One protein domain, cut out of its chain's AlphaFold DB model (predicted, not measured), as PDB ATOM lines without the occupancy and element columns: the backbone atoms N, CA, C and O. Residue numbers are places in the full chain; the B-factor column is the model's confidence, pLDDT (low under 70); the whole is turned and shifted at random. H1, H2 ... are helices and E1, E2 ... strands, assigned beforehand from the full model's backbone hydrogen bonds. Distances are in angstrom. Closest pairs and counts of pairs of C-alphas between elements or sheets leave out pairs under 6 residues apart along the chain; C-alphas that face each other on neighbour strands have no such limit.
ATOM      1  N   HIS A  34      23.839  22.344 -27.673       92.81
ATOM      2  CA  HIS A  34      23.823  21.406 -28.794       92.81
ATOM      3  C   HIS A  34      25.079  20.547 -28.800       92.81
ATOM      4  O   HIS A  34      26.168  20.998 -28.438       92.81
ATOM      5  N   VAL A  35      24.938  19.338 -29.323       92.88
ATOM      6  CA  VAL A  35      26.058  18.487 -29.723       92.88
ATOM      7  C   VAL A  35      26.007  18.247 -31.225       92.88
ATOM      8  O   VAL A  35      24.931  18.143 -31.813       92.88
ATOM      9  N   LEU A  36      27.173  18.145 -31.856       92.50
ATOM     10  CA  LEU A  36      27.311  17.680 -33.231       92.50
ATOM     11  C   LEU A  36      27.745  16.216 -33.222       92.50
ATOM     12  O   LEU A  36      28.867  15.888 -32.831       92.50
ATOM     13  N   VAL A  37      26.863  15.351 -33.704       93.31
ATOM     14  CA  VAL A  37      27.115  13.933 -33.944       93.31
ATOM     15  C   VAL A  37      27.532  13.740 -35.397       93.31
ATOM     16  O   VAL A  37      26.863  14.200 -36.320       93.31
ATOM     17  N   LEU A  38      28.647  13.045 -35.614       93.12
ATOM     18  CA  LEU A  38      29.191  12.738 -36.933       93.12
ATOM     19  C   LEU A  38      29.167  11.233 -37.185       93.12
ATOM     20  O   LEU A  38      29.650  10.456 -36.361       93.12
ATOM     21  N   GLY A  39      28.716  10.844 -38.376       91.38
ATOM     22  CA  GLY A  39      28.643   9.448 -38.802       91.38
ATOM     23  C   GLY A  39      27.602   8.656 -38.021       91.38
ATOM     24  O   GLY A  39      27.905   7.539 -37.620       91.38
ATOM     25  N   LEU A  40      26.437   9.261 -37.767       90.25
ATOM     26  CA  LEU A  40      25.300   8.594 -37.145       90.25
ATOM     27  C   LEU A  40      24.765   7.524 -38.097       90.25
ATOM     28  O   LEU A  40      24.415   7.826 -39.238       90.25
ATOM     29  N   GLN A  41      24.714   6.291 -37.619       89.81
ATOM     30  CA  GLN A  41      24.132   5.151 -38.317       89.81
ATOM     31  C   GLN A  41      23.237   4.386 -37.351       89.81
ATOM     32  O   GLN A  41      23.452   4.446 -36.143       89.81
ATOM     33  N   TYR A  42      22.263   3.665 -37.892       89.00
ATOM     34  CA  TYR A  42      21.404   2.762 -37.140       89.00
ATOM     35  C   TYR A  42      21.569   1.361 -37.722       89.00
ATOM     36  O   TYR A  42      21.619   1.226 -38.947       89.00
ATOM     37  N   ASP A  43      21.710   0.355 -36.861       90.06
ATOM     38  CA  ASP A  43      21.665  -1.048 -37.281       90.06
ATOM     39  C   ASP A  43      20.220  -1.503 -37.568       90.06
ATOM     40  O   ASP A  43      19.268  -0.717 -37.481       90.06
ATOM     41  N   ASP A  44      20.057  -2.772 -37.945       93.81
ATOM     42  CA  ASP A  44      18.754  -3.352 -38.291       93.81
ATOM     43  C   ASP A  44      17.806  -3.418 -37.076       93.81
ATOM     44  O   ASP A  44      16.581  -3.439 -37.226       93.81
ATOM     45  N   GLU A  45      18.361  -3.409 -35.864       92.50
ATOM     46  CA  GLU A  45      17.648  -3.359 -34.590       92.50
ATOM     47  C   GLU A  45      17.325  -1.924 -34.132       92.50
ATOM     48  O   GLU A  45      16.581  -1.735 -33.166       92.50
ATOM     49  N   GLY A  46      17.832  -0.910 -34.837       88.12
ATOM     50  CA  GLY A  46      17.631   0.504 -34.533       88.12
ATOM     51  C   GLY A  46      18.574   1.065 -33.465       88.12
ATOM     52  O   GLY A  46      18.328   2.168 -32.969       88.12
ATOM     53  N   ASN A  47      19.648   0.358 -33.107       89.44
ATOM     54  CA  ASN A  47      20.663   0.882 -32.201       89.44
ATOM     55  C   ASN A  47      21.542   1.905 -32.933       89.44
ATOM     56  O   ASN A  47      22.016   1.639 -34.043       89.44
ATOM     57  N   PRO A  48      21.790   3.079 -32.330       89.50
ATOM     58  CA  PRO A  48      22.672   4.064 -32.926       89.50
ATOM     59  C   PRO A  48      24.140   3.625 -32.837       89.50
ATOM     60  O   PRO A  48      24.569   2.992 -31.878       89.50
ATOM     61  N   SER A  49      24.945   4.053 -33.802       91.00
ATOM     62  CA  SER A  49      26.403   4.131 -33.695       91.00
ATOM     63  C   SER A  49      26.870   5.491 -34.198       91.00
ATOM     64  O   SER A  49      26.238   6.101 -35.064       91.00
ATOM     65  N   ILE A  50      27.962   6.005 -33.627       94.00
ATOM     66  CA  ILE A  50      28.498   7.323 -33.973       94.00
ATOM     67  C   ILE A  50      30.011   7.246 -34.153       94.00
ATOM     68  O   ILE A  50      30.705   6.544 -33.425       94.00
ATOM     69  N   ARG A  51      30.555   8.020 -35.093       94.25
ATOM     70  CA  ARG A  51      32.011   8.127 -35.276       94.25
ATOM     71  C   ARG A  51      32.629   9.155 -34.333       94.25
ATOM     72  O   ARG A  51      33.755   8.987 -33.876       94.25
ATOM     73  N   LYS A  52      31.935  10.272 -34.107       94.50
ATOM     74  CA  LYS A  52      32.412  11.363 -33.248       94.50
ATOM     75  C   LYS A  52      31.238  12.162 -32.698       94.50
ATOM     76  O   LYS A  52      30.254  12.364 -33.400       94.50
ATOM     77  N   CYS A  53      31.396  12.660 -31.478       94.56
ATOM     78  CA  CYS A  53      30.519  13.656 -30.876       94.56
ATOM     79  C   CYS A  53      31.350  14.890 -30.503       94.56
ATOM     80  O   CYS A  53      32.501  14.748 -30.078       94.56
ATOM     81  N   VAL A  54      30.800  16.085 -30.713       94.50
ATOM     82  CA  VAL A  54      31.426  17.365 -30.361       94.50
ATOM     83  C   VAL A  54      30.439  18.228 -29.587       94.50
ATOM     84  O   VAL A  54      29.369  18.539 -30.106       94.50
ATOM     85  N   ASP A  55      30.822  18.667 -28.390       93.44
ATOM     86  CA  ASP A  55      30.079  19.684 -27.645       93.44
ATOM     87  C   ASP A  55      30.192  21.032 -28.363       93.44
ATOM     88  O   ASP A  55      31.289  21.565 -28.558       93.44
ATOM     89  N   LEU A  56      29.061  21.598 -28.784       89.62
ATOM     90  CA  LEU A  56      29.046  22.903 -29.438       89.62
ATOM     91  C   LEU A  56      28.996  24.012 -28.390       89.62
ATOM     92  O   LEU A  56      28.341  23.885 -27.357       89.62
ATOM     93  N   ALA A  57      29.710  25.108 -28.661       87.69
ATOM     94  CA  ALA A  57      29.752  26.298 -27.807       87.69
ATOM     95  C   ALA A  57      29.982  26.005 -26.304       87.69
ATOM     96  O   ALA A  57      29.539  26.772 -25.448       87.69
ATOM     97  N   ASN A  58      30.689  24.913 -25.983       85.19
ATOM     98  CA  ASN A  58      30.904  24.420 -24.620       85.19
ATOM     99  C   ASN A  58      29.592  24.213 -23.833       85.19
ATOM    100  O   ASN A  58      29.487  24.651 -22.688       85.19
ATOM    101  N   GLY A  59      28.577  23.608 -24.461       80.00
ATOM    102  CA  GLY A  59      27.288  23.293 -23.827       80.00
ATOM    103  C   GLY A  59      26.377  24.505 -23.612       80.00
ATOM    104  O   GLY A  59      25.345  24.405 -22.955       80.00
ATOM    105  N   ARG A  60      26.749  25.671 -24.148       82.50
ATOM    106  CA  ARG A  60      25.932  26.886 -24.091       82.50
ATOM    107  C   ARG A  60      25.005  26.955 -25.292       82.50
ATOM    108  O   ARG A  60      25.323  26.429 -26.358       82.50
ATOM    109  N   ALA A  61      23.915  27.699 -25.138       82.25
ATOM    110  CA  ALA A  61      23.052  28.021 -26.259       82.25
ATOM    111  C   ALA A  61      23.840  28.672 -27.399       82.25
ATOM    112  O   ALA A  61      24.607  29.626 -27.198       82.25
ATOM    113  N   LEU A  62      23.639  28.151 -28.611       78.38
ATOM    114  CA  LEU A  62      24.070  28.826 -29.823       78.38
ATOM    115  C   LEU A  62      23.329  30.161 -29.877       78.38
ATOM    116  O   LEU A  62      22.100  30.200 -29.846       78.38
ATOM    117  N   ARG A  63      24.074  31.273 -29.894       71.88
ATOM    118  CA  ARG A  63      23.457  32.601 -29.953       71.88
ATOM    119  C   ARG A  63      22.579  32.671 -31.191       71.88
ATOM    120  O   ARG A  63      23.058  32.373 -32.282       71.88
ATOM    121  N   ASN A  64      21.339  33.097 -30.989       61.91
ATOM    122  CA  ASN A  64      20.331  33.217 -32.027       61.91
ATOM    123  C   ASN A  64      20.749  34.276 -33.064       61.91
ATOM    124  O   ASN A  64      20.455  35.463 -32.955       61.91
ATOM    125  N   ASN A  65      21.530  33.844 -34.047       59.88
ATOM    126  CA  ASN A  65      21.468  34.368 -35.396       59.88
ATOM    127  C   ASN A  65      20.504  33.459 -36.173       59.88
ATOM    128  O   ASN A  65      20.338  32.296 -35.812       59.88
ATOM    129  N   ALA A  66      19.898  33.956 -37.255       56.28
ATOM    130  CA  ALA A  66      18.950  33.208 -38.098       56.28
ATOM    131  C   ALA A  66      19.428  31.787 -38.501       56.28
ATOM    132  O   ALA A  66      18.642  30.942 -38.910       56.28
ATOM    133  N   HIS A  67      20.724  31.496 -38.362       65.88
ATOM    134  CA  HIS A  67      21.325  30.187 -38.576       65.88
ATOM    135  C   HIS A  67      20.923  29.108 -37.554       65.88
ATOM    136  O   HIS A  67      20.979  27.937 -37.919       65.88
ATOM    137  N   HIS A  68      20.502  29.445 -36.327       74.06
ATOM    138  CA  HIS A  68      20.063  28.445 -35.336       74.06
ATOM    139  C   HIS A  68      18.772  27.740 -35.764       74.06
ATOM    140  O   HIS A  68      18.742  26.513 -35.834       74.06
ATOM    141  N   ASP A  69      17.755  28.495 -36.176       74.25
ATOM    142  CA  ASP A  69      16.495  27.928 -36.675       74.25
ATOM    143  C   ASP A  69      16.712  27.080 -37.938       74.25
ATOM    144  O   ASP A  69      16.079  26.036 -38.129       74.25
ATOM    145  N   HIS A  70      17.669  27.479 -38.784       78.06
ATOM    146  CA  HIS A  70      18.037  26.729 -39.982       78.06
ATOM    147  C   HIS A  70      18.737  25.393 -39.700       78.06
ATOM    148  O   HIS A  70      18.728  24.529 -40.581       78.06
ATOM    149  N   LEU A  71      19.327  25.202 -38.516       75.50
ATOM    150  CA  LEU A  71      19.867  23.903 -38.100       75.50
ATOM    151  C   LEU A  71      18.755  22.919 -37.728       75.50
ATOM    152  O   LEU A  71      18.911  21.728 -37.971       75.50
ATOM    153  N   HIS A  72      17.638  23.413 -37.188       76.38
ATOM    154  CA  HIS A  72      16.506  22.573 -36.784       76.38
ATOM    155  C   HIS A  72      15.526  22.301 -37.921       76.38
ATOM    156  O   HIS A  72      15.009  21.196 -38.042       76.38
ATOM    157  N   THR A  73      15.244  23.316 -38.741       73.56
ATOM    158  CA  THR A  73      14.122  23.282 -39.700       73.56
ATOM    159  C   THR A  73      14.482  23.782 -41.100       73.56
ATOM    160  O   THR A  73      13.616  23.877 -41.966       73.56
ATOM    161  N   GLY A  74      15.751  24.124 -41.345       76.00
ATOM    162  CA  GLY A  74      16.212  24.657 -42.627       76.00
ATOM    163  C   GLY A  74      17.120  23.712 -43.412       76.00
ATOM    164  O   GLY A  74      17.526  22.647 -42.951       76.00
ATOM    165  N   ARG A  75      17.533  24.178 -44.599       79.31
ATOM    166  CA  ARG A  75      18.435  23.450 -45.516       79.31
ATOM    167  C   ARG A  75      19.772  23.056 -44.888       79.31
ATOM    168  O   ARG A  75      20.412  22.124 -45.360       79.31
ATOM    169  N   ALA A  76      20.225  23.783 -43.864       75.75
ATOM    170  CA  ALA A  76      21.453  23.442 -43.156       75.75
ATOM    171  C   ALA A  76      21.277  22.147 -42.349       75.75
ATOM    172  O   ALA A  76      22.112  21.255 -42.469       75.75
ATOM    173  N   GLY A  77      20.174  22.013 -41.604       75.62
ATOM    174  CA  GLY A  77      19.814  20.772 -40.915       75.62
ATOM    175  C   GLY A  77      19.657  19.596 -41.879       75.62
ATOM    176  O   GLY A  77      20.248  18.540 -41.666       75.62
ATOM    177  N   GLU A  78      18.956  19.804 -42.998       81.12
ATOM    178  CA  GLU A  78      18.790  18.782 -44.044       81.12
ATOM    179  C   GLU A  78      20.129  18.326 -44.639       81.12
ATOM    180  O   GLU A  78      20.362  17.132 -44.807       81.12
ATOM    181  N   ALA A  79      21.035  19.263 -44.940       81.62
ATOM    182  CA  ALA A  79      22.351  18.942 -45.484       81.62
ATOM    183  C   ALA A  79      23.222  18.171 -44.479       81.62
ATOM    184  O   ALA A  79      23.929  17.240 -44.862       81.62
ATOM    185  N   VAL A  80      23.155  18.535 -43.194       81.19
ATOM    186  CA  VAL A  80      23.842  17.830 -42.101       81.19
ATOM    187  C   VAL A  80      23.304  16.401 -41.975       81.19
ATOM    188  O   VAL A  80      24.094  15.456 -41.990       81.19
ATOM    189  N   ALA A  81      21.981  16.228 -41.957       80.62
ATOM    190  CA  ALA A  81      21.337  14.917 -41.910       80.62
ATOM    191  C   ALA A  81      21.682  14.055 -43.135       80.62
ATOM    192  O   ALA A  81      22.071  12.897 -42.987       80.62
ATOM    193  N   GLY A  82      21.629  14.630 -44.340       79.50
ATOM    194  CA  GLY A  82      21.998  13.949 -45.585       79.50
ATOM    195  C   GLY A  82      23.464  13.502 -45.638       79.50
ATOM    196  O   GLY A  82      23.788  12.553 -46.348       79.50
ATOM    197  N   ALA A  83      24.349  14.133 -44.859       83.81
ATOM    198  CA  ALA A  83      25.742  13.721 -44.687       83.81
ATOM    199  C   ALA A  83      25.944  12.659 -43.580       83.81
ATOM    200  O   ALA A  83      27.083  12.331 -43.237       83.81
ATOM    201  N   GLY A  84      24.864  12.130 -42.991       84.56
ATOM    202  CA  GLY A  84      24.924  11.196 -41.864       84.56
ATOM    203  C   GLY A  84      25.423  11.865 -40.584       84.56
ATOM    204  O   GLY A  84      26.203  11.284 -39.824       84.56
ATOM    205  N   HIS A  85      25.109  13.144 -40.389       89.38
ATOM    206  CA  HIS A  85      25.475  13.931 -39.212       89.38
ATOM    207  C   HIS A  85      24.201  14.478 -38.563       89.38
ATOM    208  O   HIS A  85      23.154  14.549 -39.198       89.38
ATOM    209  N   ALA A  86      24.272  14.884 -37.301       87.31
ATOM    210  CA  ALA A  86      23.141  15.495 -36.615       87.31
ATOM    211  C   ALA A  86      23.625  16.574 -35.652       87.31
ATOM    212  O   ALA A  86      24.572  16.357 -34.900       87.31
ATOM    213  N   VAL A  87      22.962  17.729 -35.656       88.62
ATOM    214  CA  VAL A  87      23.061  18.692 -34.557       88.62
ATOM    215  C   VAL A  87      21.870  18.436 -33.653       88.62
ATOM    216  O   VAL A  87      20.732  18.623 -34.072       88.62
ATOM    217  N   ILE A  88      22.127  17.962 -32.439       88.69
ATOM    218  CA  ILE A  88      21.082  17.515 -31.520       88.69
ATOM    219  C   ILE A  88      21.049  18.482 -30.339       88.69
ATOM    220  O   ILE A  88      22.103  18.746 -29.749       88.69
ATOM    221  N   PRO A  89      19.884  19.051 -30.000       89.94
ATOM    222  CA  PRO A  89      19.778  19.899 -28.828       89.94
ATOM    223  C   PRO A  89      19.929  19.081 -27.541       89.94
ATOM    224  O   PRO A  89      19.555  17.911 -27.503       89.94
ATOM    225  N   THR A  90      20.468  19.702 -26.497       91.12
ATOM    226  CA  THR A  90      20.705  19.089 -25.183       91.12
ATOM    227  C   THR A  90      19.623  19.492 -24.173       91.12
ATOM    228  O   THR A  90      18.722  20.281 -24.476       91.12
ATOM    229  N   ALA A  91      19.732  19.001 -22.937       89.69
ATOM    230  CA  ALA A  91      18.997  19.516 -21.786       89.69
ATOM    231  C   ALA A  91      19.039  21.067 -21.728       89.69
ATOM    232  O   ALA A  91      20.042  21.671 -22.140       89.69
ATOM    233  N   PRO A  92      17.969  21.723 -21.234       88.88
ATOM    234  CA  PRO A  92      16.833  21.153 -20.497       88.88
ATOM    235  C   PRO A  92      15.601  20.830 -21.369       88.88
ATOM    236  O   PRO A  92      14.467  20.957 -20.904       88.88
ATOM    237  N   LEU A  93      15.780  20.437 -22.637       84.50
ATOM    238  CA  LEU A  93      14.640  20.080 -23.484       84.50
ATOM    239  C   LEU A  93      13.874  18.842 -22.972       84.50
ATOM    240  O   LEU A  93      14.480  17.898 -22.455       84.50
ATOM    241  N   PRO A  94      12.539  18.796 -23.154       84.00
ATOM    242  CA  PRO A  94      11.742  17.636 -22.778       84.00
ATOM    243  C   PRO A  94      12.286  16.350 -23.406       84.00
ATOM    244  O   PRO A  94      12.494  16.288 -24.615       84.00
ATOM    245  N   ARG A  95      12.451  15.302 -22.589       84.44
ATOM    246  CA  ARG A  95      12.951  13.973 -23.005       84.44
ATOM    247  C   ARG A  95      14.408  13.948 -23.490       84.44
ATOM    248  O   ARG A  95      14.823  12.947 -24.063       84.44
ATOM    249  N   VAL A  96      15.182  15.001 -23.226       89.19
ATOM    250  CA  VAL A  96      16.629  15.046 -23.456       89.19
ATOM    251  C   VAL A  96      17.332  15.107 -22.091       89.19
ATOM    252  O   VAL A  96      17.509  16.199 -21.551       89.19
ATOM    253  N   PRO A  97      17.681  13.955 -21.480       90.62
ATOM    254  CA  PRO A  97      18.242  13.914 -20.126       90.62
ATOM    255  C   PRO A  97      19.743  14.244 -20.061       90.62
ATOM    256  O   PRO A  97      20.309  14.262 -18.974       90.62
ATOM    257  N   TRP A  98      20.385  14.491 -21.205       92.44
ATOM    258  CA  TRP A  98      21.828  14.678 -21.334       92.44
ATOM    259  C   TRP A  98      22.178  16.105 -21.776       92.44
ATOM    260  O   TRP A  98      21.458  16.750 -22.541       92.44
ATOM    261  N   SER A  99      23.314  16.599 -21.291       93.50
ATOM    262  CA  SER A  99      23.772  17.990 -21.436       93.50
ATOM    263  C   SER A  99      25.015  18.131 -22.315       93.50
ATOM    264  O   SER A  99      25.399  19.241 -22.674       93.50
ATOM    265  N   ASN A 100      25.679  17.019 -22.628       93.50
ATOM    266  CA  ASN A 100      26.946  16.980 -23.352       93.50
ATOM    267  C   ASN A 100      27.146  15.619 -24.038       93.50
ATOM    268  O   ASN A 100      26.367  14.681 -23.856       93.50
ATOM    269  N   CYS A 101      28.213  15.507 -24.821       94.88
ATOM    270  CA  CYS A 101      28.573  14.295 -25.543       94.88
ATOM    271  C   CYS A 101      28.854  13.089 -24.643       94.88
ATOM    272  O   CYS A 101      28.552  11.970 -25.049       94.88
ATOM    273  N   ALA A 102      29.443  13.284 -23.460       95.25
ATOM    274  CA  ALA A 102      29.732  12.176 -22.550       95.25
ATOM    275  C   ALA A 102      28.432  11.563 -22.009       95.25
ATOM    276  O   ALA A 102      28.261  10.349 -22.035       95.25
ATOM    277  N   GLU A 103      27.485  12.406 -21.600       94.88
ATOM    278  CA  GLU A 103      26.168  11.975 -21.128       94.88
ATOM    279  C   GLU A 103      25.329  11.352 -22.249       94.88
ATOM    280  O   GLU A 103      24.707  10.318 -22.030       94.88
ATOM    281  N   LEU A 104      25.359  11.917 -23.466       93.31
ATOM    282  CA  LEU A 104      24.699  11.310 -24.629       93.31
ATOM    283  C   LEU A 104      25.245   9.908 -24.892       93.31
ATOM    284  O   LEU A 104      24.480   8.975 -25.123       93.31
ATOM    285  N   LYS A 105      26.571   9.749 -24.887       94.06
ATOM    286  CA  LYS A 105      27.182   8.446 -25.145       94.06
ATOM    287  C   LYS A 105      26.820   7.429 -24.075       94.06
ATOM    288  O   LYS A 105      26.503   6.300 -24.429       94.06
ATOM    289  N   ALA A 106      26.816   7.837 -22.809       94.44
ATOM    290  CA  ALA A 106      26.418   6.978 -21.704       94.44
ATOM    291  C   ALA A 106      24.951   6.526 -21.821       94.44
ATOM    292  O   ALA A 106      24.668   5.350 -21.614       94.44
ATOM    293  N   GLU A 107      24.040   7.428 -22.208       91.50
ATOM    294  CA  GLU A 107      22.611   7.126 -22.398       91.50
ATOM    295  C   GLU A 107      22.376   6.037 -23.456       91.50
ATOM    296  O   GLU A 107      21.515   5.176 -23.289       91.50
ATOM    297  N   PHE A 108      23.159   6.053 -24.539       90.06
ATOM    298  CA  PHE A 108      22.986   5.147 -25.679       90.06
ATOM    299  C   PHE A 108      24.039   4.030 -25.772       90.06
ATOM    300  O   PHE A 108      24.025   3.268 -26.735       90.06
ATOM    301  N   GLY A 109      24.963   3.925 -24.812       91.44
ATOM    302  CA  GLY A 109      26.052   2.942 -24.842       91.44
ATOM    303  C   GLY A 109      27.021   3.111 -26.023       91.44
ATOM    304  O   GLY A 109      27.416   2.122 -26.633       91.44
TER     305      GLY A 109
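Overview. This is residues 34 to 109 of the 111 residues of an uncharacterized protein of Trueperaceae bacterium (UniProt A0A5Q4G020). A small twisted wall of three strands, E2, E1 and E3, has H4 slanting over one face, while H3 packs beside edge strand E3 toward the opposite face. The hairpin loop, residues 39 to 51, reaches toward one end of the longest axis, and the chain before H2 lies at the other. The printed part has 76 residues, in the order E1, E2, H1, H2, H3, E3, H4, with a mixed class and an antiparallel sheet. It is compact, with a radius of gyration of the C-alphas of 12.5 A and spans of 37 by 25 by 21 A.

Along the chain. E1, residues 34 to 38, begins at C-alpha 34 (23.823, 21.406, -28.794) and is 13.0 A long. E2 is residues 52 to 55, H1 56 to 59, H2 67 to 73 and H3 75 to 82. E3, residues 85 to 89, is 13.3 A long. H4, residues 101 to 108, is 10.7 A long and ends at C-alpha 108 (22.986, 5.147, -25.679).

Arrangement. E1 and E2 form a hairpin, with N 36 and O 54 2.8 A apart. E1 and E3 are antiparallel, with N 37 and O 86 2.8 A apart. H1 is at the sheet's level, its height 2.8 A. H4 is on the sheet at a height of 10.3 A; its closest C-alphas to E2 are Cys 101 and Cys 53, 5.7 A. H3 is over none of the strands; C-alphas Val 80 and Ala 86 are its closest to E3, 6.0 A. H2 only grazes the sheet and touches H3 only at the corner, C-alphas Leu 71 and Gly 77 being 4.2 A apart. Every O i to N i+4 pair is within hydrogen-bond range in H3 and H4, and 2 of 3 in H2.

Size, cuts and confidence. The farthest C-alphas, Glu 45 and Asn 65, are 37.9 A apart. The printed part has no cut. The links E1 to E2 and E3 to H4 are long. Residues 64 to 67 are under pLDDT 70.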